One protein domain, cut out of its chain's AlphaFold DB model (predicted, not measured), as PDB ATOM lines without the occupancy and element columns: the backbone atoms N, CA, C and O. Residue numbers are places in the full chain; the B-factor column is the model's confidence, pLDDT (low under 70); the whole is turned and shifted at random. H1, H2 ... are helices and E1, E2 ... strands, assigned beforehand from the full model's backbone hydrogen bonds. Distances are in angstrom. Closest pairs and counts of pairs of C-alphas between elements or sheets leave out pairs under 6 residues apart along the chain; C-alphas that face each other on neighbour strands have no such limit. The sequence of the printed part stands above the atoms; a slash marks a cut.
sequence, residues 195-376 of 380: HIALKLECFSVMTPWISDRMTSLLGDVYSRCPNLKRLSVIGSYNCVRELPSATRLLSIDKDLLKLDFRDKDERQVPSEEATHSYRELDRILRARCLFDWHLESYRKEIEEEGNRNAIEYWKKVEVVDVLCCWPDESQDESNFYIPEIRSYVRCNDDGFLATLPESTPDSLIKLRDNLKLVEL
ATOM      1  N   HIS A 195       4.095 131.098  30.632       94.44
ATOM      2  CA  HIS A 195       5.316 130.309  30.426       94.44
ATOM      3  C   HIS A 195       5.327 129.690  29.027       94.44
ATOM      4  O   HIS A 195       4.446 128.908  28.665       94.44
ATOM      5  N   ILE A 196       6.340 130.053  28.244       92.50
ATOM      6  CA  ILE A 196       6.643 129.459  26.941       92.50
ATOM      7  C   ILE A 196       8.020 128.801  27.034       92.50
ATOM      8  O   ILE A 196       8.924 129.376  27.642       92.50
ATOM      9  N   ALA A 197       8.196 127.632  26.417       90.44
ATOM     10  CA  ALA A 197       9.522 127.108  26.108       90.44
ATOM     11  C   ALA A 197       9.753 127.113  24.592       90.44
ATOM     12  O   ALA A 197       8.982 126.515  23.838       90.44
ATOM     13  N   LEU A 198      10.804 127.794  24.140       87.19
ATOM     14  CA  LEU A 198      11.153 127.875  22.728       87.19
ATOM     15  C   LEU A 198      12.277 126.907  22.397       87.19
ATOM     16  O   LEU A 198      13.358 126.940  22.976       87.19
ATOM     17  N   LYS A 199      11.980 126.028  21.449       80.19
ATOM     18  CA  LYS A 199      12.871 125.009  20.919       80.19
ATOM     19  C   LYS A 199      13.684 125.600  19.770       80.19
ATOM     20  O   LYS A 199      13.115 126.120  18.805       80.19
ATOM     21  N   LEU A 200      15.003 125.538  19.912       74.06
ATOM     22  CA  LEU A 200      15.975 126.176  19.031       74.06
ATOM     23  C   LEU A 200      16.734 125.116  18.217       74.06
ATOM     24  O   LEU A 200      17.834 124.698  18.575       74.06
ATOM     25  N   GLU A 201      16.140 124.666  17.107       58.38
ATOM     26  CA  GLU A 201      16.797 123.735  16.176       58.38
ATOM     27  C   GLU A 201      17.850 124.450  15.304       58.38
ATOM     28  O   GLU A 201      17.749 125.643  15.024       58.38
ATOM     29  N   CYS A 202      18.896 123.719  14.902       46.72
ATOM     30  CA  CYS A 202      20.107 124.224  14.227       46.72
ATOM     31  C   CYS A 202      21.015 125.182  15.034       46.72
ATOM     32  O   CYS A 202      22.026 125.634  14.492       46.72
ATOM     33  N   PHE A 203      20.752 125.441  16.320       50.09
ATOM     34  CA  PHE A 203      21.647 126.237  17.172       50.09
ATOM     35  C   PHE A 203      22.823 125.391  17.675       50.09
ATOM     36  O   PHE A 203      22.764 124.752  18.723       50.09
ATOM     37  N   SER A 204      23.908 125.378  16.899       42.56
ATOM     38  CA  SER A 204      25.166 124.743  17.287       42.56
ATOM     39  C   SER A 204      26.102 125.741  17.966       42.56
ATOM     40  O   SER A 204      26.269 126.855  17.486       42.56
ATOM     41  N   VAL A 205      26.852 125.292  18.977       39.50
ATOM     42  CA  VAL A 205      28.027 126.009  19.527       39.50
ATOM     43  C   VAL A 205      29.051 126.361  18.434       39.50
ATOM     44  O   VAL A 205      29.854 127.273  18.593       39.50
ATOM     45  N   MET A 206      29.038 125.633  17.310       33.91
ATOM     46  CA  MET A 206      29.936 125.854  16.169       33.91
ATOM     47  C   MET A 206      29.368 126.777  15.082       33.91
ATOM     48  O   MET A 206      30.101 127.145  14.167       33.91
ATOM     49  N   THR A 207      28.086 127.143  15.147       43.25
ATOM     50  CA  THR A 207      27.497 128.177  14.284       43.25
ATOM     51  C   THR A 207      27.489 129.493  15.052       43.25
ATOM     52  O   THR A 207      26.830 129.548  16.089       43.25
ATOM     53  N   PRO A 208      28.178 130.551  14.582       41.41
ATOM     54  CA  PRO A 208      28.116 131.853  15.229       41.41
ATOM     55  C   PRO A 208      26.670 132.319  15.388       41.41
ATOM     56  O   PRO A 208      25.874 132.234  14.448       41.41
ATOM     57  N   TRP A 209      26.349 132.838  16.569       54.97
ATOM     58  CA  TRP A 209      25.100 133.541  16.811       54.97
ATOM     59  C   TRP A 209      24.983 134.716  15.837       54.97
ATOM     60  O   TRP A 209      25.695 135.715  15.942       54.97
ATOM     61  N   ILE A 210      24.060 134.606  14.883       54.94
ATOM     62  CA  ILE A 210      23.606 135.757  14.103       54.94
ATOM     63  C   ILE A 210      22.768 136.590  15.072       54.94
ATOM     64  O   ILE A 210      21.628 136.214  15.348       54.94
ATOM     65  N   SER A 211      23.343 137.663  15.630       60.38
ATOM     66  CA  SER A 211      22.713 138.457  16.700       60.38
ATOM     67  C   SER A 211      21.291 138.885  16.323       60.38
ATOM     68  O   SER A 211      20.364 138.720  17.110       60.38
ATOM     69  N   ASP A 212      21.096 139.273  15.061       66.81
ATOM     70  CA  ASP A 212      19.821 139.628  14.434       66.81
ATOM     71  C   ASP A 212      18.721 138.572  14.667       66.81
ATOM     72  O   ASP A 212      17.559 138.918  14.868       66.81
ATOM     73  N   ARG A 213      19.063 137.270  14.671       69.06
ATOM     74  CA  ARG A 213      18.096 136.186  14.930       69.06
ATOM     75  C   ARG A 213      17.648 136.146  16.392       69.06
ATOM     76  O   ARG A 213      16.502 135.763  16.621       69.06
ATOM     77  N   MET A 214      18.509 136.526  17.341       72.69
ATOM     78  CA  MET A 214      18.178 136.628  18.770       72.69
ATOM     79  C   MET A 214      17.420 137.927  19.070       72.69
ATOM     80  O   MET A 214      16.353 137.868  19.672       72.69
ATOM     81  N   THR A 215      17.878 139.077  18.563       78.38
ATOM     82  CA  THR A 215      17.143 140.353  18.664       78.38
ATOM     83  C   THR A 215      15.736 140.229  18.050       78.38
ATOM     84  O   THR A 215      14.756 140.633  18.676       78.38
ATOM     85  N   SER A 216      15.594 139.566  16.891       79.19
ATOM     86  CA  SER A 216      14.284 139.241  16.294       79.19
ATOM     87  C   SER A 216      13.453 138.297  17.167       79.19
ATOM     88  O   SER A 216      12.264 138.538  17.345       79.19
ATOM     89  N   LEU A 217      14.055 137.249  17.741       80.88
ATOM     90  CA  LEU A 217      13.361 136.306  18.626       80.88
ATOM     91  C   LEU A 217      12.794 137.013  19.866       80.88
ATOM     92  O   LEU A 217      11.636 136.812  20.229       80.88
ATOM     93  N   LEU A 218      13.594 137.859  20.511       86.81
ATOM     94  CA  LEU A 218      13.164 138.605  21.691       86.81
ATOM     95  C   LEU A 218      12.105 139.657  21.308       86.81
ATOM     96  O   LEU A 218      11.107 139.796  22.014       86.81
ATOM     97  N   GLY A 219      12.217 140.300  20.140       86.75
ATOM     98  CA  GLY A 219      11.154 141.142  19.572       86.75
ATOM     99  C   GLY A 219       9.821 140.403  19.351       86.75
ATOM    100  O   GLY A 219       8.765 140.891  19.771       86.75
ATOM    101  N   ASP A 220       9.859 139.203  18.764       84.62
ATOM    102  CA  ASP A 220       8.686 138.341  18.535       84.62
ATOM    103  C   ASP A 220       8.029 137.902  19.856       84.62
ATOM    104  O   ASP A 220       6.801 137.891  19.981       84.62
ATOM    105  N   VAL A 221       8.833 137.558  20.870       89.31
ATOM    106  CA  VAL A 221       8.335 137.176  22.201       89.31
ATOM    107  C   VAL A 221       7.699 138.371  22.912       89.31
ATOM    108  O   VAL A 221       6.554 138.272  23.358       89.31
ATOM    109  N   TYR A 222       8.401 139.507  22.973       90.19
ATOM    110  CA  TYR A 222       7.938 140.737  23.622       90.19
ATOM    111  C   TYR A 222       6.608 141.230  23.039       90.19
ATOM    112  O   TYR A 222       5.662 141.500  23.783       90.19
ATOM    113  N   SER A 223       6.515 141.299  21.709       86.94
ATOM    114  CA  SER A 223       5.329 141.806  21.009       86.94
ATOM    115  C   SER A 223       4.101 140.899  21.145       86.94
ATOM    116  O   SER A 223       2.977 141.400  21.193       86.94
ATOM    117  N   ARG A 224       4.286 139.572  21.228       85.12
ATOM    118  CA  ARG A 224       3.178 138.599  21.215       85.12
ATOM    119  C   ARG A 224       2.786 138.045  22.581       85.12
ATOM    120  O   ARG A 224       1.681 137.520  22.714       85.12
ATOM    121  N   CYS A 225       3.658 138.145  23.583       90.38
ATOM    122  CA  CYS A 225       3.489 137.483  24.881       90.38
ATOM    123  C   CYS A 225       3.474 138.496  26.050       90.38
ATOM    124  O   CYS A 225       4.286 138.376  26.971       90.38
ATOM    125  N   PRO A 226       2.579 139.507  26.068       91.31
ATOM    126  CA  PRO A 226       2.599 140.606  27.042       91.31
ATOM    127  C   PRO A 226       2.510 140.172  28.515       91.31
ATOM    128  O   PRO A 226       3.055 140.864  29.377       91.31
ATOM    129  N   ASN A 227       1.873 139.035  28.827       92.81
ATOM    130  CA  ASN A 227       1.777 138.491  30.191       92.81
ATOM    131  C   ASN A 227       2.780 137.362  30.496       92.81
ATOM    132  O   ASN A 227       2.632 136.680  31.513       92.81
ATOM    133  N   LEU A 228       3.810 137.178  29.661       95.31
ATOM    134  CA  LEU A 228       4.885 136.232  29.944       95.31
ATOM    135  C   LEU A 228       5.555 136.561  31.290       95.31
ATOM    136  O   LEU A 228       5.727 137.727  31.655       95.31
ATOM    137  N   LYS A 229       5.912 135.504  32.020       95.94
ATOM    138  CA  LYS A 229       6.666 135.531  33.280       95.94
ATOM    139  C   LYS A 229       7.952 134.720  33.174       95.94
ATOM    140  O   LYS A 229       8.940 135.102  33.783       95.94
ATOM    141  N   ARG A 230       7.936 133.627  32.403       95.31
ATOM    142  CA  ARG A 230       9.105 132.781  32.150       95.31
ATOM    143  C   ARG A 230       9.224 132.430  30.666       95.31
ATOM    144  O   ARG A 230       8.277 131.917  30.069       95.31
ATOM    145  N   LEU A 231      10.394 132.687  30.095       93.31
ATOM    146  CA  LEU A 231      10.833 132.178  28.803       93.31
ATOM    147  C   LEU A 231      11.861 131.077  29.062       93.31
ATOM    148  O   LEU A 231      12.959 131.347  29.540       93.31
ATOM    149  N   SER A 232      11.511 129.835  28.752       91.56
ATOM    150  CA  SER A 232      12.479 128.739  28.731       91.56
ATOM    151  C   SER A 232      13.041 128.553  27.324       91.56
ATOM    152  O   SER A 232      12.310 128.694  26.346       91.56
ATOM    153  N   VAL A 233      14.323 128.228  27.205       86.62
ATOM    154  CA  VAL A 233      14.996 128.044  25.912       86.62
ATOM    155  C   VAL A 233      15.586 126.639  25.849       86.62
ATOM    156  O   VAL A 233      16.396 126.260  26.683       86.62
ATOM    157  N   ILE A 234      15.116 125.828  24.900       82.31
ATOM    158  CA  ILE A 234      15.527 124.429  24.737       82.31
ATOM    159  C   ILE A 234      16.587 124.372  23.634       82.31
ATOM    160  O   ILE A 234      16.256 124.328  22.444       82.31
ATOM    161  N   GLY A 235      17.858 124.372  24.038       67.50
ATOM    162  CA  GLY A 235      19.000 124.138  23.155       67.50
ATOM    163  C   GLY A 235      19.281 122.641  23.014       67.50
ATOM    164  O   GLY A 235      19.821 122.028  23.932       67.50
ATOM    165  N   SER A 236      18.918 122.036  21.878       63.06
ATOM    166  CA  SER A 236      19.109 120.595  21.651       63.06
ATOM    167  C   SER A 236      19.413 120.247  20.193       63.06
ATOM    168  O   SER A 236      18.667 120.576  19.271       63.06
ATOM    169  N   TYR A 237      20.509 119.511  19.998       50.81
ATOM    170  CA  TYR A 237      20.959 118.998  18.701       50.81
ATOM    171  C   TYR A 237      20.161 117.786  18.198       50.81
ATOM    172  O   TYR A 237      20.085 117.557  16.995       50.81
ATOM    173  N   ASN A 238      19.623 116.970  19.111       51.22
ATOM    174  CA  ASN A 238      19.040 115.655  18.814       51.22
ATOM    175  C   ASN A 238      17.574 115.612  19.257       51.22
ATOM    176  O   ASN A 238      17.148 114.736  20.009       51.22
ATOM    177  N   CYS A 239      16.810 116.600  18.800       51.31
ATOM    178  CA  CYS A 239      15.417 116.767  19.169       51.31
ATOM    179  C   CYS A 239      14.554 115.576  18.721       51.31
ATOM    180  O   CYS A 239      14.348 115.347  17.528       51.31
ATOM    181  N   VAL A 240      13.982 114.848  19.683       53.88
ATOM    182  CA  VAL A 240      12.957 113.833  19.400       53.88
ATOM    183  C   VAL A 240      11.709 114.523  18.825       53.88
ATOM    184  O   VAL A 240      11.339 115.622  19.248       53.88
ATOM    185  N   ARG A 241      11.087 113.903  17.811       56.69
ATOM    186  CA  ARG A 241       9.996 114.502  17.014       56.69
ATOM    187  C   ARG A 241       8.773 114.873  17.863       56.69
ATOM    188  O   ARG A 241       8.244 115.975  17.718       56.69
ATOM    189  N   GLU A 242       8.382 113.968  18.759       64.06
ATOM    190  CA  GLU A 242       7.346 114.152  19.780       64.06
ATOM    191  C   GLU A 242       8.009 114.202  21.168       64.06
ATOM    192  O   GLU A 242       8.894 113.395  21.457       64.06
ATOM    193  N   LEU A 243       7.571 115.107  22.048       71.19
ATOM    194  CA  LEU A 243       7.969 115.079  23.460       71.19
ATOM    195  C   LEU A 243       7.106 114.055  24.224       71.19
ATOM    196  O   LEU A 243       5.875 114.147  24.155       71.19
ATOM    197  N   PRO A 244       7.699 113.109  24.981       74.81
ATOM    198  CA  PRO A 244       6.947 112.194  25.836       74.81
ATOM    199  C   PRO A 244       5.997 112.905  26.808       74.81
ATOM    200  O   PRO A 244       6.265 113.996  27.304       74.81
ATOM    201  N   SER A 245       4.872 112.267  27.143       69.06
ATOM    202  CA  SER A 245       3.839 112.889  27.996       69.06
ATOM    203  C   SER A 245       4.278 113.169  29.443       69.06
ATOM    204  O   SER A 245       3.551 113.849  30.160       69.06
ATOM    205  N   ALA A 246       5.440 112.653  29.859       76.81
ATOM    206  CA  ALA A 246       6.058 112.875  31.165       76.81
ATOM    207  C   ALA A 246       7.329 113.757  31.096       76.81
ATOM    208  O   ALA A 246       8.069 113.837  32.078       76.81
ATOM    209  N   THR A 247       7.592 114.429  29.966       83.31
ATOM    210  CA  THR A 247       8.728 115.355  29.837       83.31
ATOM    211  C   THR A 247       8.698 116.446  30.906       83.31
ATOM    212  O   THR A 247       7.651 117.024  31.205       83.31
ATOM    213  N   ARG A 248       9.874 116.750  31.455       84.38
ATOM    214  CA  ARG A 248      10.171 117.884  32.331       84.38
ATOM    215  C   ARG A 248      11.225 118.780  31.669       84.38
ATOM    216  O   ARG A 248      11.905 118.366  30.729       84.38
ATOM    217  N   LEU A 249      11.340 120.013  32.162       86.88
ATOM    218  CA  LEU A 249      12.379 120.965  31.765       86.88
ATOM    219  C   LEU A 249      13.340 121.157  32.941       86.88
ATOM    220  O   LEU A 249      12.920 121.592  34.012       86.88
ATOM    221  N   LEU A 250      14.611 120.823  32.734       86.31
ATOM    222  CA  LEU A 250      15.684 120.937  33.718       86.31
ATOM    223  C   LEU A 250      16.504 122.194  33.415       86.31
ATOM    224  O   LEU A 250      17.034 122.313  32.315       86.31
ATOM    225  N   SER A 251      16.604 123.134  34.359       84.75
ATOM    226  CA  SER A 251      17.404 124.357  34.185       84.75
ATOM    227  C   SER A 251      18.882 124.035  33.940       84.75
ATOM    228  O   SER A 251      19.466 123.204  34.635       84.75
ATOM    229  N   ILE A 252      19.502 124.714  32.974       80.00
ATOM    230  CA  ILE A 252      20.947 124.648  32.740       80.00
ATOM    231  C   ILE A 252      21.619 125.666  33.661       80.00
ATOM    232  O   ILE A 252      21.831 126.821  33.302       80.00
ATOM    233  N   ASP A 253      21.948 125.247  34.877       75.38
ATOM    234  CA  ASP A 253      22.584 126.078  35.903       75.38
ATOM    235  C   ASP A 253      23.903 125.459  36.417       75.38
ATOM    236  O   ASP A 253      24.428 124.498  35.853       75.38
ATOM    237  N   LYS A 254      24.486 126.039  37.475       67.19
ATOM    238  CA  LYS A 254      25.741 125.541  38.076       67.19
ATOM    239  C   LYS A 254      25.549 124.257  38.897       67.19
ATOM    240  O   LYS A 254      26.537 123.653  39.323       67.19
ATOM    241  N   ASP A 255      24.300 123.847  39.097       74.81
ATOM    242  CA  ASP A 255      23.895 122.688  39.880       74.81
ATOM    243  C   ASP A 255      23.568 121.484  38.983       74.81
ATOM    244  O   ASP A 255      23.705 120.348  39.430       74.81
ATOM    245  N   LEU A 256      23.340 121.702  37.681       78.06
ATOM    246  CA  LEU A 256      23.420 120.667  36.639       78.06
ATOM    247  C   LEU A 256      24.749 119.878  36.704       78.06
ATOM    248  O   LEU A 256      24.759 118.664  36.530       78.06
ATOM    249  N   LEU A 257      25.866 120.546  37.030       73.81
ATOM    250  CA  LEU A 257      27.188 119.923  37.243       73.81
ATOM    251  C   LEU A 257      27.330 119.162  38.577       73.81
ATOM    252  O   LEU A 257      28.392 118.596  38.840       73.81
ATOM    253  N   LYS A 258      26.305 119.167  39.436       77.81
ATOM    254  CA  LYS A 258      26.262 118.377  40.675       77.81
ATOM    255  C   LYS A 258      25.484 117.070  40.512       77.81
ATOM    256  O   LYS A 258      25.505 116.281  41.447       77.81
ATOM    257  N   LEU A 259      24.774 116.841  39.405       81.94
ATOM    258  CA  LEU A 259      23.916 115.662  39.241       81.94
ATOM    259  C   LEU A 259      24.729 114.367  39.070       81.94
ATOM    260  O   LEU A 259      25.754 114.347  38.391       81.94
ATOM    261  N   ASP A 260      24.253 113.278  39.676       82.62
ATOM    262  CA  ASP A 260      24.854 111.942  39.561       82.62
ATOM    263  C   ASP A 260      24.425 111.278  38.242       82.62
ATOM    264  O   ASP A 260      23.476 110.492  38.188       82.62
ATOM    265  N   PHE A 261      25.101 111.658  37.155       82.31
ATOM    266  CA  PHE A 261      24.838 111.140  35.814       82.31
ATOM    267  C   PHE A 261      25.280 109.674  35.661       82.31
ATOM    268  O   PHE A 261      26.440 109.319  35.898       82.31
ATOM    269  N   ARG A 262      24.351 108.828  35.206       80.31
ATOM    270  CA  ARG A 262      24.499 107.370  35.066       80.31
ATOM    271  C   ARG A 262      24.241 106.889  33.640       80.31
ATOM    272  O   ARG A 262      23.642 107.598  32.827       80.31
ATOM    273  N   ASP A 263      24.687 105.670  33.349       78.06
ATOM    274  CA  ASP A 263      24.290 104.937  32.145       78.06
ATOM    275  C   ASP A 263      22.913 104.260  32.323       78.06
ATOM    276  O   ASP A 263      22.227 104.451  33.330       78.06
ATOM    277  N   LYS A 264      22.481 103.489  31.315       76.44
ATOM    278  CA  LYS A 264      21.191 102.778  31.339       76.44
ATOM    279  C   LYS A 264      21.169 101.586  32.310       76.44
ATOM    280  O   LYS A 264      20.093 101.167  32.724       76.44
ATOM    281  N   ASP A 265      22.332 101.071  32.700       77.50
ATOM    282  CA  ASP A 265      22.491  99.958  33.641       77.50
ATOM    283  C   ASP A 265      22.648 100.472  35.097       77.50
ATOM    284  O   ASP A 265      23.178  99.770  35.959       77.50
ATOM    285  N   GLU A 266      22.227 101.718  35.356       70.19
ATOM    286  CA  GLU A 266      22.407 102.496  36.594       70.19
ATOM    287  C   GLU A 266      23.864 102.665  37.064       70.19
ATOM    288  O   GLU A 266      24.111 103.086  38.202       70.19
ATOM    289  N   ARG A 267      24.860 102.377  36.222       67.88
ATOM    290  CA  ARG A 267      26.270 102.473  36.611       67.88
ATOM    291  C   ARG A 267      26.708 103.930  36.572       67.88
ATOM    292  O   ARG A 267      26.331 104.692  35.679       67.88
ATOM    293  N   GLN A 268      27.552 104.313  37.526       62.75
ATOM    294  CA  GLN A 268      28.288 105.566  37.423       62.75
ATOM    295  C   GLN A 268      29.244 105.443  36.233       62.75
ATOM    296  O   GLN A 268      30.092 104.547  36.211       62.75
ATOM    297  N   VAL A 269      29.052 106.293  35.221       57.44
ATOM    298  CA  VAL A 269      29.686 106.113  33.909       57.44
ATOM    299  C   VAL A 269      31.215 106.183  34.056       57.44
ATOM    300  O   VAL A 269      31.714 107.188  34.577       57.44
ATOM    301  N   PRO A 270      31.984 105.169  33.604       56.47
ATOM    302  CA  PRO A 270      33.443 105.213  33.648       56.47
ATOM    303  C   PRO A 270      33.953 106.474  32.950       56.47
ATOM    304  O   PRO A 270      33.467 106.812  31.872       56.47
ATOM    305  N   SER A 271      34.937 107.176  33.525       54.72
ATOM    306  CA  SER A 271      35.333 108.512  33.039       54.72
ATOM    307  C   SER A 271      35.741 108.544  31.562       54.72
ATOM    308  O   SER A 271      35.595 109.571  30.909       54.72
ATOM    309  N   GLU A 272      36.225 107.419  31.035       51.66
ATOM    310  CA  GLU A 272      36.609 107.238  29.636       51.66
ATOM    311  C   GLU A 272      35.387 107.217  28.698       51.66
ATOM    312  O   GLU A 272      35.383 107.924  27.691       51.66
ATOM    313  N   GLU A 273      34.312 106.511  29.059       52.09
ATOM    314  CA  GLU A 273      33.048 106.474  28.302       52.09
ATOM    315  C   GLU A 273      32.230 107.758  28.516       52.09
ATOM    316  O   GLU A 273      31.698 108.346  27.568       52.09
ATOM    317  N   ALA A 274      32.238 108.276  29.747       60.25
ATOM    318  CA  ALA A 274      31.603 109.535  30.127       60.25
ATOM    319  C   ALA A 274      32.173 110.753  29.377       60.25
ATOM    320  O   ALA A 274      31.516 111.793  29.305       60.25
ATOM    321  N   THR A 275      33.362 110.630  28.768       63.34
ATOM    322  CA  THR A 275      33.983 111.648  27.901       63.34
ATOM    323  C   THR A 275      33.020 112.186  26.841       63.34
ATOM    324  O   THR A 275      33.112 113.362  26.489       63.34
ATOM    325  N   HIS A 276      32.095 111.369  26.319       69.31
ATOM    326  CA  HIS A 276      31.076 111.862  25.387       69.31
ATOM    327  C   HIS A 276      30.038 112.739  26.100       69.31
ATOM    328  O   HIS A 276      29.854 113.889  25.707       69.31
ATOM    329  N   SER A 277      29.382 112.240  27.150       71.06
ATOM    330  CA  SER A 277      28.350 112.984  27.887       71.06
ATOM    331  C   SER A 277      28.887 114.305  28.443       71.06
ATOM    332  O   SER A 277      28.261 115.347  28.269       71.06
ATOM    333  N   TYR A 278      30.096 114.295  29.011       72.12
ATOM    334  CA  TYR A 278      30.755 115.497  29.525       72.12
ATOM    335  C   TYR A 278      31.186 116.484  28.429       72.12
ATOM    336  O   TYR A 278      31.194 117.688  28.675       72.12
ATOM    337  N   ARG A 279      31.496 116.018  27.211       74.75
ATOM    338  CA  ARG A 279      31.784 116.895  26.063       74.75
ATOM    339  C   ARG A 279      30.527 117.569  25.522       74.75
ATOM    340  O   ARG A 279      30.585 118.736  25.147       74.75
ATOM    341  N   GLU A 280      29.404 116.861  25.482       77.00
ATOM    342  CA  GLU A 280      28.129 117.487  25.120       77.00
ATOM    343  C   GLU A 280      27.642 118.429  26.234       77.00
ATOM    344  O   GLU A 280      27.135 119.502  25.931       77.00
ATOM    345  N   LEU A 281      27.902 118.117  27.511       76.75
ATOM    346  CA  LEU A 281      27.625 119.017  28.636       76.75
ATOM    347  C   LEU A 281      28.470 120.306  28.588       76.75
ATOM    348  O   LEU A 281      27.924 121.393  28.754       76.75
ATOM    349  N   ASP A 282      29.770 120.210  28.287       75.00
ATOM    350  CA  ASP A 282      30.644 121.368  28.022       75.00
ATOM    351  C   ASP A 282      30.105 122.235  26.869       75.00
ATOM    352  O   ASP A 282      30.020 123.456  26.999       75.00
ATOM    353  N   ARG A 283      29.647 121.614  25.773       76.00
ATOM    354  CA  ARG A 283      28.995 122.323  24.659       76.00
ATOM    355  C   ARG A 283      27.710 123.028  25.088       76.00
ATOM    356  O   ARG A 283      27.542 124.196  24.760       76.00
ATOM    357  N   ILE A 284      26.825 122.354  25.819       77.12
ATOM    358  CA  ILE A 284      25.560 122.924  26.315       77.12
ATOM    359  C   ILE A 284      25.833 124.146  27.202       77.12
ATOM    360  O   ILE A 284      25.216 125.194  27.021       77.12
ATOM    361  N   LEU A 285      26.814 124.055  28.103       76.94
ATOM    362  CA  LEU A 285      27.214 125.173  28.960       76.94
ATOM    363  C   LEU A 285      27.827 126.333  28.152       76.94
ATOM    364  O   LEU A 285      27.497 127.486  28.407       76.94
ATOM    365  N   ARG A 286      28.637 126.056  27.120       75.94
ATOM    366  CA  ARG A 286      29.144 127.091  26.193       75.94
ATOM    367  C   ARG A 286      28.039 127.743  25.362       75.94
ATOM    368  O   ARG A 286      28.094 128.952  25.151       75.94
ATOM    369  N   ALA A 287      27.045 126.976  24.903       74.31
ATOM    370  CA  ALA A 287      25.875 127.512  24.205       74.31
ATOM    371  C   ALA A 287      25.144 128.526  25.092       74.31
ATOM    372  O   ALA A 287      24.870 129.639  24.642       74.31
ATOM    373  N   ARG A 288      24.932 128.162  26.363       77.31
ATOM    374  CA  ARG A 288      24.326 129.027  27.372       77.31
ATOM    375  C   ARG A 288      25.140 130.294  27.647       77.31
ATOM    376  O   ARG A 288      24.571 131.376  27.623       77.31
ATOM    377  N   CYS A 289      26.456 130.209  27.864       77.06
ATOM    378  CA  CYS A 289      27.262 131.415  28.114       77.06
ATOM    379  C   CYS A 289      27.162 132.432  26.962       77.06
ATOM    380  O   CYS A 289      27.144 133.638  27.197       77.06
ATOM    381  N   LEU A 290      27.052 131.951  25.718       76.56
ATOM    382  CA  LEU A 290      26.817 132.806  24.554       76.56
ATOM    383  C   LEU A 290      25.371 133.337  24.501       76.56
ATOM    384  O   LEU A 290      25.175 134.502  24.164       76.56
ATOM    385  N   PHE A 291      24.367 132.527  24.856       77.94
ATOM    386  CA  PHE A 291      22.972 132.973  24.973       77.94
ATOM    387  C   PHE A 291      22.815 134.092  26.014       77.94
ATOM    388  O   PHE A 291      22.271 135.148  25.689       77.94
ATOM    389  N   ASP A 292      23.349 133.900  27.225       81.44
ATOM    390  CA  ASP A 292      23.320 134.885  28.313       81.44
ATOM    391  C   ASP A 292      23.997 136.207  27.872       81.44
ATOM    392  O   ASP A 292      23.459 137.292  28.108       81.44
ATOM    393  N   TRP A 293      25.117 136.136  27.135       82.12
ATOM    394  CA  TRP A 293      25.795 137.308  26.560       82.12
ATOM    395  C   TRP A 293      24.965 138.039  25.489       82.12
ATOM    396  O   TRP A 293      24.915 139.273  25.477       82.12
ATOM    397  N   HIS A 294      24.272 137.312  24.605       80.69
ATOM    398  CA  HIS A 294      23.378 137.921  23.614       80.69
ATOM    399  C   HIS A 294      22.116 138.522  24.247       80.69
ATOM    400  O   HIS A 294      21.680 139.590  23.816       80.69
ATOM    401  N   LEU A 295      21.552 137.890  25.281       84.00
ATOM    402  CA  LEU A 295      20.412 138.423  26.031       84.00
ATOM    403  C   LEU A 295      20.764 139.756  26.707       84.00
ATOM    404  O   LEU A 295      19.974 140.700  26.651       84.00
ATOM    405  N   GLU A 296      21.949 139.857  27.313       87.50
ATOM    406  CA  GLU A 296      22.397 141.098  27.955       87.50
ATOM    407  C   GLU A 296      22.810 142.168  26.929       87.50
ATOM    408  O   GLU A 296      22.515 143.349  27.111       87.50
ATOM    409  N   SER A 297      23.379 141.764  25.788       85.88
ATOM    410  CA  SER A 297      23.637 142.669  24.657       85.88
ATOM    411  C   SER A 297      22.340 143.281  24.111       85.88
ATOM    412  O   SER A 297      22.271 144.492  23.910       85.88
ATOM    413  N   TYR A 298      21.285 142.478  23.942       86.19
ATOM    414  CA  TYR A 298      19.955 142.950  23.541       86.19
ATOM    415  C   TYR A 298      19.298 143.844  24.610       86.19
ATOM    416  O   TYR A 298      18.677 144.853  24.280       86.19
ATOM    417  N   ARG A 299      19.456 143.527  25.904       88.62
ATOM    418  CA  ARG A 299      18.991 144.404  26.996       88.62
ATOM    419  C   ARG A 299      19.652 145.778  26.939       88.62
ATOM    420  O   ARG A 299      18.973 146.784  27.124       88.62
ATOM    421  N   LYS A 300      20.952 145.821  26.643       88.81
ATOM    422  CA  LYS A 300      21.684 147.070  26.439       88.81
ATOM    423  C   LYS A 300      21.201 147.820  25.189       88.81
ATOM    424  O   LYS A 300      20.991 149.025  25.276       88.81
ATOM    425  N   GLU A 301      20.960 147.124  24.077       88.12
ATOM    426  CA  GLU A 301      20.390 147.691  22.841       88.12
ATOM    427  C   GLU A 301      19.061 148.423  23.123       88.12
ATOM    428  O   GLU A 301      18.946 149.616  22.843       88.12
ATOM    429  N   ILE A 302      18.097 147.780  23.797       89.62
ATOM    430  CA  ILE A 302      16.808 148.423  24.133       89.62
ATOM    431  C   ILE A 302      16.918 149.534  25.197       89.62
ATOM    432  O   ILE A 302      16.047 150.409  25.252       89.62
ATOM    433  N   GLU A 303      17.960 149.528  26.039       90.56
ATOM    434  CA  GLU A 303      18.265 150.634  26.962       90.56
ATOM    435  C   GLU A 303      18.886 151.840  26.238       90.56
ATOM    436  O   GLU A 303      18.505 152.973  26.538       90.56
ATOM    437  N   GLU A 304      19.740 151.621  25.234       91.31
ATOM    438  CA  GLU A 304      20.287 152.674  24.361       91.31
ATOM    439  C   GLU A 304      19.218 153.264  23.415       91.31
ATOM    440  O   GLU A 304      19.190 154.478  23.208       91.31
ATOM    441  N   GLU A 305      18.259 152.457  22.936       90.69
ATOM    442  CA  GLU A 305      17.039 152.940  22.257       90.69
ATOM    443  C   GLU A 305      16.091 153.736  23.182       90.69
ATOM    444  O   GLU A 305      15.206 154.457  22.713       90.69
ATOM    445  N   GLY A 306      16.221 153.586  24.505       89.69
ATOM    446  CA  GLY A 306      15.319 154.186  25.493       89.69
ATOM    447  C   GLY A 306      13.922 153.546  25.555       89.69
ATOM    448  O   GLY A 306      12.968 154.185  26.016       89.69
ATOM    449  N   ASN A 307      13.774 152.293  25.111       91.50
ATOM    450  CA  ASN A 307      12.497 151.588  24.956       91.50
ATOM    451  C   ASN A 307      11.930 151.091  26.304       91.50
ATOM    452  O   ASN A 307      11.924 149.899  26.615       91.50
ATOM    453  N   ARG A 308      11.430 152.026  27.126       92.31
ATOM    454  CA  ARG A 308      10.952 151.786  28.510       92.31
ATOM    455  C   ARG A 308      10.020 150.583  28.657       92.31
ATOM    456  O   ARG A 308      10.171 149.823  29.607       92.31
ATOM    457  N   ASN A 309       9.106 150.382  27.712       93.19
ATOM    458  CA  ASN A 309       8.141 149.283  27.762       93.19
ATOM    459  C   ASN A 309       8.824 147.911  27.598       93.19
ATOM    460  O   ASN A 309       8.482 146.971  28.316       93.19
ATOM    461  N   ALA A 310       9.813 147.799  26.703       92.00
ATOM    462  CA  ALA A 310      10.615 146.587  26.550       92.00
ATOM    463  C   ALA A 310      11.533 146.367  27.766       92.00
ATOM    464  O   ALA A 310      11.660 145.244  28.248       92.00
ATOM    465  N   ILE A 311      12.111 147.440  28.314       92.69
ATOM    466  CA  ILE A 311      12.973 147.393  29.504       92.69
ATOM    467  C   ILE A 311      12.194 146.889  30.732       92.69
ATOM    468  O   ILE A 311      12.657 145.992  31.437       92.69
ATOM    469  N   GLU A 312      10.992 147.418  30.988       94.69
ATOM    470  CA  GLU A 312      10.114 146.946  32.070       94.69
ATOM    471  C   GLU A 312       9.637 145.503  31.838       94.69
ATOM    472  O   GLU A 312       9.537 144.722  32.788       94.69
ATOM    473  N   TYR A 313       9.403 145.111  30.581       95.19
ATOM    474  CA  TYR A 313       9.049 143.739  30.219       95.19
ATOM    475  C   TYR A 313      10.189 142.744  30.497       95.19
ATOM    476  O   TYR A 313       9.989 141.752  31.198       95.19
ATOM    477  N   TRP A 314      11.406 143.011  30.025       94.44
ATOM    478  CA  TRP A 314      12.545 142.100  30.201       94.44
ATOM    479  C   TRP A 314      13.140 142.102  31.616       94.44
ATOM    480  O   TRP A 314      13.961 141.239  31.934       94.44
ATOM    481  N   LYS A 315      12.672 143.007  32.488       93.06
ATOM    482  CA  LYS A 315      12.917 142.994  33.941       93.06
ATOM    483  C   LYS A 315      11.892 142.169  34.737       93.06
ATOM    484  O   LYS A 315      12.184 141.814  35.875       93.06
ATOM    485  N   LYS A 316      10.728 141.821  34.161       94.38
ATOM    486  CA  LYS A 316       9.734 140.911  34.780       94.38
ATOM    487  C   LYS A 316       9.737 139.482  34.217       94.38
ATOM    488  O   LYS A 316       9.119 138.610  34.825       94.38
ATOM    489  N   VAL A 317      10.354 139.251  33.054       95.25
ATOM    490  CA  VAL A 317      10.461 137.920  32.437       95.25
ATOM    491  C   VAL A 317      11.746 137.239  32.893       95.25
ATOM    492  O   VAL A 317      12.849 137.691  32.593       95.25
ATOM    493  N   GLU A 318      11.594 136.115  33.584       94.19
ATOM    494  CA  GLU A 318      12.668 135.167  33.856       94.19
ATOM    495  C   GLU A 318      13.040 134.448  32.548       94.19
ATOM    496  O   GLU A 318      12.185 133.817  31.926       94.19
ATOM    497  N   VAL A 319      14.294 134.535  32.105       90.44
ATOM    498  CA  VAL A 319      14.780 133.844  30.899       90.44
ATOM    499  C   VAL A 319      15.763 132.760  31.330       90.44
ATOM    500  O   VAL A 319      16.684 133.055  32.087       90.44
ATOM    501  N   VAL A 320      15.532 131.508  30.920       87.06
ATOM    502  CA  VAL A 320      16.276 130.340  31.428       87.06
ATOM    503  C   VAL A 320      16.497 129.293  30.336       87.06
ATOM    504  O   VAL A 320      15.536 128.704  29.835       87.06
ATOM    505  N   ASP A 321      17.756 128.992  30.031       83.94
ATOM    506  CA  ASP A 321      18.134 127.819  29.237       83.94
ATOM    507  C   ASP A 321      17.792 126.513  29.976       83.94
ATOM    508  O   ASP A 321      18.021 126.376  31.181       83.94
ATOM    509  N   VAL A 322      17.228 125.539  29.260       85.94
ATOM    510  CA  VAL A 322      16.757 124.260  29.810       85.94
ATOM    511  C   VAL A 322      17.106 123.068  28.913       85.94
ATOM    512  O   VAL A 322      17.101 123.158  27.686       85.94
ATOM    513  N   LEU A 323      17.317 121.908  29.537       85.31
ATOM    514  CA  LEU A 323      17.305 120.600  28.880       85.31
ATOM    515  C   LEU A 323      15.928 119.947  29.008       85.31
ATOM    516  O   LEU A 323      15.205 120.169  29.983       85.31
ATOM    517  N   CYS A 324      15.576 119.107  28.036       86.06
ATOM    518  CA  CYS A 324      14.446 118.196  28.173       86.06
ATOM    519  C   CYS A 324      14.902 116.926  28.896       86.06
ATOM    520  O   CYS A 324      15.964 116.384  28.604       86.06
ATOM    521  N   CYS A 325      14.080 116.408  29.802       86.25
ATOM    522  CA  CYS A 325      14.271 115.067  30.346       86.25
ATOM    523  C   CYS A 325      12.930 114.357  30.522       86.25
ATOM    524  O   CYS A 325      11.889 115.005  30.623       86.25
ATOM    525  N   TRP A 326      12.926 113.027  30.532       86.50
ATOM    526  CA  TRP A 326      11.713 112.228  30.728       86.50
ATOM    527  C   TRP A 326      12.041 110.861  31.330       86.50
ATOM    528  O   TRP A 326      13.152 110.368  31.130       86.50
ATOM    529  N   PRO A 327      11.098 110.223  32.040       84.25
ATOM    530  CA  PRO A 327      11.283 108.856  32.493       84.25
ATOM    531  C   PRO A 327      11.298 107.872  31.320       84.25
ATOM    532  O   PRO A 327      10.598 108.062  30.321       84.25
ATOM    533  N   ASP A 328      12.089 106.812  31.462       76.75
ATOM    534  CA  ASP A 328      12.242 105.761  30.448       76.75
ATOM    535  C   ASP A 328      10.939 104.943  30.291       76.75
ATOM    536  O   ASP A 328      10.500 104.655  29.176       76.75
ATOM    537  N   GLU A 329      10.237 104.693  31.405       75.44
ATOM    538  CA  GLU A 329       8.844 104.243  31.426       75.44
ATOM    539  C   GLU A 329       7.911 105.357  31.922       75.44
ATOM    540  O   GLU A 329       8.053 105.870  33.026       75.44
ATOM    541  N   SER A 330       6.862 105.682  31.159       67.75
ATOM    542  CA  SER A 330       5.908 106.773  31.470       67.75
ATOM    543  C   SER A 330       5.079 106.633  32.767       67.75
ATOM    544  O   SER A 330       4.137 107.398  32.975       67.75
ATOM    545  N   GLN A 331       5.364 105.636  33.607       67.38
ATOM    546  CA  GLN A 331       4.731 105.377  34.908       67.38
ATOM    547  C   GLN A 331       5.747 105.284  36.062       67.38
ATOM    548  O   GLN A 331       5.319 105.153  37.208       67.38
ATOM    549  N   ASP A 332       7.050 105.360  35.779       78.00
ATOM    550  CA  ASP A 332       8.127 105.269  36.762       78.00
ATOM    551  C   ASP A 332       9.037 106.501  36.660       78.00
ATOM    552  O   ASP A 332       9.900 106.597  35.794       78.00
ATOM    553  N   GLU A 333       8.824 107.469  37.553       79.25
ATOM    554  CA  GLU A 333       9.620 108.703  37.614       79.25
ATOM    555  C   GLU A 333      10.876 108.560  38.501       79.25
ATOM    556  O   GLU A 333      11.449 109.564  38.915       79.25
ATOM    557  N   SER A 334      11.328 107.330  38.791       82.25
ATOM    558  CA  SER A 334      12.558 107.074  39.559       82.25
ATOM    559  C   SER A 334      13.848 107.406  38.802       82.25
ATOM    560  O   SER A 334      14.844 107.738  39.438       82.25
ATOM    561  N   ASN A 335      13.852 107.366  37.467       86.00
ATOM    562  CA  ASN A 335      15.023 107.653  36.635       86.00
ATOM    563  C   ASN A 335      14.626 108.483  35.406       86.00
ATOM    564  O   ASN A 335      13.821 108.041  34.587       86.00
ATOM    565  N   PHE A 336      15.229 109.663  35.242       87.88
ATOM    566  CA  PHE A 336      15.012 110.552  34.099       87.88
ATOM    567  C   PHE A 336      16.164 110.451  33.097       87.88
ATOM    568  O   PHE A 336      17.318 110.706  33.438       87.88
ATOM    569  N   TYR A 337      15.852 110.142  31.842       88.00
ATOM    570  CA  TYR A 337      16.781 110.221  30.720       88.00
ATOM    571  C   TYR A 337      16.905 111.662  30.210       88.00
ATOM    572  O   TYR A 337      15.896 112.352  30.038       88.00
ATOM    573  N   ILE A 338      18.136 112.097  29.930       86.88
ATOM    574  CA  ILE A 338      18.482 113.393  29.332       86.88
ATOM    575  C   ILE A 338      19.108 113.121  27.949       86.88
ATOM    576  O   ILE A 338      20.281 112.727  27.876       86.88
ATOM    577  N   PRO A 339      18.364 113.294  26.838       82.62
ATOM    578  CA  PRO A 339      18.803 112.900  25.496       82.62
ATOM    579  C   PRO A 339      20.062 113.604  24.998       82.62
ATOM    580  O   PRO A 339      20.874 112.989  24.305       82.62
ATOM    581  N   GLU A 340      20.230 114.882  25.336       79.88
ATOM    582  CA  GLU A 340      21.291 115.744  24.810       79.88
ATOM    583  C   GLU A 340      22.684 115.269  25.244       79.88
ATOM    584  O   GLU A 340      23.606 115.237  24.430       79.88
ATOM    585  N   ILE A 341      22.809 114.825  26.499       80.19
ATOM    586  CA  ILE A 341      24.031 114.228  27.065       80.19
ATOM    587  C   ILE A 341      23.979 112.691  27.119       80.19
ATOM    588  O   ILE A 341      24.923 112.066  27.591       80.19
ATOM    589  N   ARG A 342      22.881 112.071  26.662       81.75
ATOM    590  CA  ARG A 342      22.630 110.614  26.656       81.75
ATOM    591  C   ARG A 342      22.847 109.924  28.008       81.75
ATOM    592  O   ARG A 342      23.336 108.799  28.059       81.75
ATOM    593  N   SER A 343      22.500 110.604  29.094       83.94
ATOM    594  CA  SER A 343      22.720 110.126  30.464       83.94
ATOM    595  C   SER A 343      21.411 110.089  31.245       83.94
ATOM    596  O   SER A 343      20.463 110.803  30.913       83.94
ATOM    597  N   TYR A 344      21.364 109.260  32.280       86.56
ATOM    598  CA  TYR A 344      20.245 109.163  33.208       86.56
ATOM    599  C   TYR A 344      20.593 109.908  34.496       86.56
ATOM    600  O   TYR A 344      21.760 109.983  34.879       86.56
ATOM    601  N   VAL A 345      19.586 110.449  35.170       87.06
ATOM    602  CA  VAL A 345      19.697 110.979  36.530       87.06
ATOM    603  C   VAL A 345      18.542 110.434  37.361       87.06
ATOM    604  O   VAL A 345      17.380 110.477  36.948       87.06
ATOM    605  N   ARG A 346      18.872 109.891  38.531       86.88
ATOM    606  CA  ARG A 346      17.888 109.330  39.456       86.88
ATOM    607  C   ARG A 346      17.065 110.438  40.118       86.88
ATOM    608  O   ARG A 346      17.585 111.512  40.408       86.88
ATOM    609  N   CYS A 347      15.799 110.161  40.393       85.38
ATOM    610  CA  CYS A 347      14.965 110.920  41.315       85.38
ATOM    611  C   CYS A 347      15.038 110.285  42.714       85.38
ATOM    612  O   CYS A 347      14.988 109.060  42.868       85.38
ATOM    613  N   ASN A 348      15.187 111.119  43.736       81.12
ATOM    614  CA  ASN A 348      15.172 110.721  45.137       81.12
ATOM    615  C   ASN A 348      13.729 110.610  45.659       81.12
ATOM    616  O   ASN A 348      12.799 111.194  45.100       81.12
ATOM    617  N   ASP A 349      13.548 109.924  46.790       77.94
ATOM    618  CA  ASP A 349      12.236 109.722  47.430       77.94
ATOM    619  C   ASP A 349      11.568 111.039  47.903       77.94
ATOM    620  O   ASP A 349      10.379 111.058  48.223       77.94
ATOM    621  N   ASP A 350      12.321 112.145  47.947       76.44
ATOM    622  CA  ASP A 350      11.856 113.502  48.262       76.44
ATOM    623  C   ASP A 350      11.457 114.336  47.023       76.44
ATOM    624  O   ASP A 350      10.972 115.460  47.170       76.44
ATOM    625  N   GLY A 351      11.611 113.787  45.811       72.00
ATOM    626  CA  GLY A 351      11.259 114.432  44.545       72.00
ATOM    627  C   GLY A 351      12.340 115.337  43.942       72.00
ATOM    628  O   GLY A 351      12.060 116.027  42.956       72.00
ATOM    629  N   PHE A 352      13.556 115.353  44.499       79.62
ATOM    630  CA  PHE A 352      14.712 116.040  43.914       79.62
ATOM    631  C   PHE A 352      15.580 115.087  43.078       79.62
ATOM    632  O   PHE A 352      15.585 113.875  43.282       79.62
ATOM    633  N   LEU A 353      16.336 115.632  42.121       85.00
ATOM    634  CA  LEU A 353      17.288 114.842  41.337       85.00
ATOM    635  C   LEU A 353      18.539 114.514  42.163       85.00
ATOM    636  O   LEU A 353      19.051 115.359  42.897       85.00
ATOM    637  N   ALA A 354      19.037 113.288  42.017       85.56
ATOM    638  CA  ALA A 354      20.192 112.780  42.738       85.56
ATOM    639  C   ALA A 354      21.469 113.554  42.378       85.56
ATOM    640  O   ALA A 354      21.824 113.699  41.205       85.56
ATOM    641  N   THR A 355      22.184 114.016  43.403       83.56
ATOM    642  CA  THR A 355      23.476 114.694  43.270       83.56
ATOM    643  C   THR A 355      24.638 113.786  43.652       83.56
ATOM    644  O   THR A 355      24.525 112.952  44.549       83.56
ATOM    645  N   LEU A 356      25.780 114.012  43.009       75.88
ATOM    646  CA  LEU A 356      27.074 113.431  43.346       75.88
ATOM    647  C   LEU A 356      27.400 113.657  44.838       75.88
ATOM    648  O   LEU A 356      27.256 114.786  45.318       75.88
ATOM    649  N   PRO A 357      27.883 112.634  45.571       69.31
ATOM    650  CA  PRO A 357      28.398 112.812  46.929       69.31
ATOM    651  C   PRO A 357      29.545 113.828  46.968       69.31
ATOM    652  O   PRO A 357      30.347 113.892  46.033       69.31
ATOM    653  N   GLU A 358      29.709 114.563  48.069       58.38
ATOM    654  CA  GLU A 358      30.804 115.544  48.194       58.38
ATOM    655  C   GLU A 358      32.205 114.910  48.085       58.38
ATOM    656  O   GLU A 358      33.156 115.569  47.674       58.38
ATOM    657  N   SER A 359      32.326 113.607  48.359       51.66
ATOM    658  CA  SER A 359      33.551 112.806  48.214       51.66
ATOM    659  C   SER A 359      33.825 112.296  46.784       51.66
ATOM    660  O   SER A 359      34.489 111.271  46.614       51.66
ATOM    661  N   THR A 360      33.263 112.929  45.752       55.84
ATOM    662  CA  THR A 360      33.396 112.488  44.350       55.84
ATOM    663  C   THR A 360      34.794 112.806  43.780       55.84
ATOM    664  O   THR A 360      35.316 113.884  44.061       55.84
ATOM    665  N   PRO A 361      35.423 111.922  42.972       51.53
ATOM    666  CA  PRO A 361      36.830 112.068  42.578       51.53
ATOM    667  C   PRO A 361      37.217 113.355  41.827       51.53
ATOM    668  O   PRO A 361      36.483 113.860  40.972       51.53
ATOM    669  N   ASP A 362      38.463 113.789  42.057       52.12
ATOM    670  CA  ASP A 362      39.125 114.974  41.485       52.12
ATOM    671  C   ASP A 362      38.975 115.175  39.969       52.12
ATOM    672  O   ASP A 362      39.141 116.292  39.485       52.12
ATOM    673  N   SER A 363      38.732 114.125  39.183       53.41
ATOM    674  CA  SER A 363      38.559 114.228  37.728       53.41
ATOM    675  C   SER A 363      37.306 115.020  37.346       53.41
ATOM    676  O   SER A 363      37.363 115.839  36.427       53.41
ATOM    677  N   LEU A 364      36.201 114.842  38.077       52.09
ATOM    678  CA  LEU A 364      34.966 115.601  37.859       52.09
ATOM    679  C   LEU A 364      35.059 117.009  38.458       52.09
ATOM    680  O   LEU A 364      34.563 117.965  37.861       52.09
ATOM    681  N   ILE A 365      35.787 117.164  39.568       55.38
ATOM    682  CA  ILE A 365      36.125 118.477  40.136       55.38
ATOM    683  C   ILE A 365      36.965 119.286  39.132       55.38
ATOM    684  O   ILE A 365      36.632 120.430  38.847       55.38
ATOM    685  N   LYS A 366      37.970 118.677  38.488       55.00
ATOM    686  CA  LYS A 366      38.778 119.320  37.435       55.00
ATOM    687  C   LYS A 366      37.965 119.705  36.201       55.00
ATOM    688  O   LYS A 366      38.219 120.764  35.640       55.00
ATOM    689  N   LEU A 367      36.977 118.906  35.783       53.62
ATOM    690  CA  LEU A 367      36.067 119.319  34.708       53.62
ATOM    691  C   LEU A 367      35.229 120.534  35.137       53.62
ATOM    692  O   LEU A 367      35.162 121.524  34.413       53.62
ATOM    693  N   ARG A 368      34.646 120.487  36.340       54.44
ATOM    694  CA  ARG A 368      33.862 121.576  36.940       54.44
ATOM    695  C   ARG A 368      34.680 122.865  37.094       54.44
ATOM    696  O   ARG A 368      34.151 123.942  36.845       54.44
ATOM    697  N   ASP A 369      35.958 122.769  37.444       55.03
ATOM    698  CA  ASP A 369      36.862 123.916  37.583       55.03
ATOM    699  C   ASP A 369      37.357 124.446  36.228       55.03
ATOM    700  O   ASP A 369      37.399 125.659  36.027       55.03
ATOM    701  N   ASN A 370      37.613 123.570  35.250       52.75
ATOM    702  CA  ASN A 370      37.855 123.981  33.863       52.75
ATOM    703  C   ASN A 370      36.634 124.684  33.244       52.75
ATOM    704  O   ASN A 370      36.801 125.565  32.406       52.75
ATOM    705  N   LEU A 371      35.414 124.333  33.666       49.72
ATOM    706  CA  LEU A 371      34.182 125.016  33.259       49.72
ATOM    707  C   LEU A 371      34.002 126.366  33.976       49.72
ATOM    708  O   LEU A 371      33.645 127.337  33.316       49.72
ATOM    709  N   LYS A 372      34.359 126.491  35.266       50.66
ATOM    710  CA  LYS A 372      34.458 127.809  35.942       50.66
ATOM    711  C   LYS A 372      35.443 128.751  35.239       50.66
ATOM    712  O   LYS A 372      35.204 129.950  35.197       50.66
ATOM    713  N   LEU A 373      36.528 128.227  34.663       39.06
ATOM    714  CA  LEU A 373      37.475 129.023  33.869       39.06
ATOM    715  C   LEU A 373      36.890 129.520  32.531       39.06
ATOM    716  O   LEU A 373      37.441 130.448  31.952       39.06
ATOM    717  N   VAL A 374      35.764 128.970  32.059       43.47
ATOM    718  CA  VAL A 374      34.989 129.544  30.938       43.47
ATOM    719  C   VAL A 374      34.073 130.678  31.422       43.47
ATOM    720  O   VAL A 374      33.811 131.611  30.671       43.47
ATOM    721  N   GLU A 375      33.625 130.640  32.681       45.56
ATOM    722  CA  GLU A 375      32.854 131.725  33.314       45.56
ATOM    723  C   GLU A 375      33.718 132.938  33.715       45.56
ATOM    724  O   GLU A 375      33.176 133.979  34.070       45.56
ATOM    725  N   LEU A 376      35.050 132.817  33.658       36.53
ATOM    726  CA  LEU A 376      36.027 133.885  33.919       36.53
ATOM    727  C   LEU A 376      36.671 134.400  32.617       36.53
ATOM    728  O   LEU A 376      37.859 134.702  32.576       36.53
TER     729      LEU A 376
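What this domain is: This is residues 195 to 376 of the 380 residues of an uncharacterized protein of Botrytis galanthina (UniProt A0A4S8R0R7). One very long helix, H2, lies over a strongly twisted, branched sheet of six strands and makes the long axis of the domain. Near one end of H2 the short helix H3 folds back on it and H1 packs on it with its residues 211 to 215 alone, while H4, near the printed part's last residue, lies on the side of H2 away from the sheet, close to H2 but not clearly touching it. The long strand E4 bends through the sheet and joins its two wings, E1 and E2 near one end of it and the small hairpin of E5 and E6 at the other. The printed part has 182 residues, with four named helices and six named strands, which follow along the chain as E1, H1, E2, E3, H2, H3, E4, E5, E6 and H4; E1 and E2 are parallel neighbours, as are E2 and E4, while E3 and E4, E4 and E5, and E5 and E6 are antiparallel neighbours, and the class is mixed, helices and strands. The whole is compact, with a radius of gyration of the C-alphas of 17.9 A, and spans 54 by 38 by 30 A.

How they stand to each other: Start at E1, residues 195 to 200, an edge strand parallel to E2, residues 230 to 235; look at N 198 and O 232, 2.8 A apart. With H1, residues 211 to 224, between them they form a strand-helix-strand unit, two parallel neighbour strands joined through a helix, with a right-handed crossover. On the other side of E2 is E4, residues 318 to 327, also parallel; N 233 and O 320 are 2.9 A apart. E4 bends by 63 degrees at residue 321, and its pairing is staggered: residues 318 to 322 pair with E2, 322 to 325 with E3, residues 248 to 251, and 326 to 327 with E5, residues 335 to 338. E3 is antiparallel to E4, with N 250 and O 323 at 2.9 A. E4, E5 and E6, residues 343 to 346, form a meander, each strand the antiparallel neighbour of the one before; see N 337 and O 326 at 2.8 A, then N 336 and O 345 at 2.9 A. Now find H2, residues 271 to 304, on the sheet at a height of 9.5 A. It lies over E2 and E4 and only just over E6, where 3 of its C-alphas fall, and runs slantwise to the strands, at 42 degrees to E2 on the local plane. H1 only grazes the sheet with residues 217 to 221. Its residues 211 to 215 touch H2, closest at the C-alphas of Thr 215 and Tyr 298, 6.2 A. H2 and H3, residues 308 to 316, form a helical hairpin at a shallow tilt of 31 degrees; their closest C-alphas, of Ile 302 and Ile 311, are 6.7 A apart. H4, residues 362 to 372, is close to H2 but not clearly touching: the closest C-alphas, of Asp 282 and Leu 371, are 7.3 A apart. Every O i to N i+4 pair is within hydrogen-bond range in H1, H3 and H4, and 28 of 30 are in H2.

Where its parts are: Find C-alpha 195 at (5.316, 130.309, 30.426), where E1 begins. H1 is 20.1 A long from first to last C-alpha. H2 runs 47.5 A from C-alpha 271 at (35.333, 108.512, 33.039) to C-alpha 304 at (20.287, 152.674, 24.361), with a kink of 33 degrees near residue 278. E4 is 26.4 A long, and H4, 14.7 A long, ends at C-alpha 372, (34.458, 127.809, 35.942).

The domain as a whole: The farthest C-alphas, of Asp 265 and Gly 306, are 55.3 A apart. The printed part has no cut. The long links are E2 to E3, E3 to H2 and E6 to H4. The mean pLDDT of the printed part is 75.1; look for values under 70 in residues 201 to 213, 267 to 276 and 357 to 376, among others.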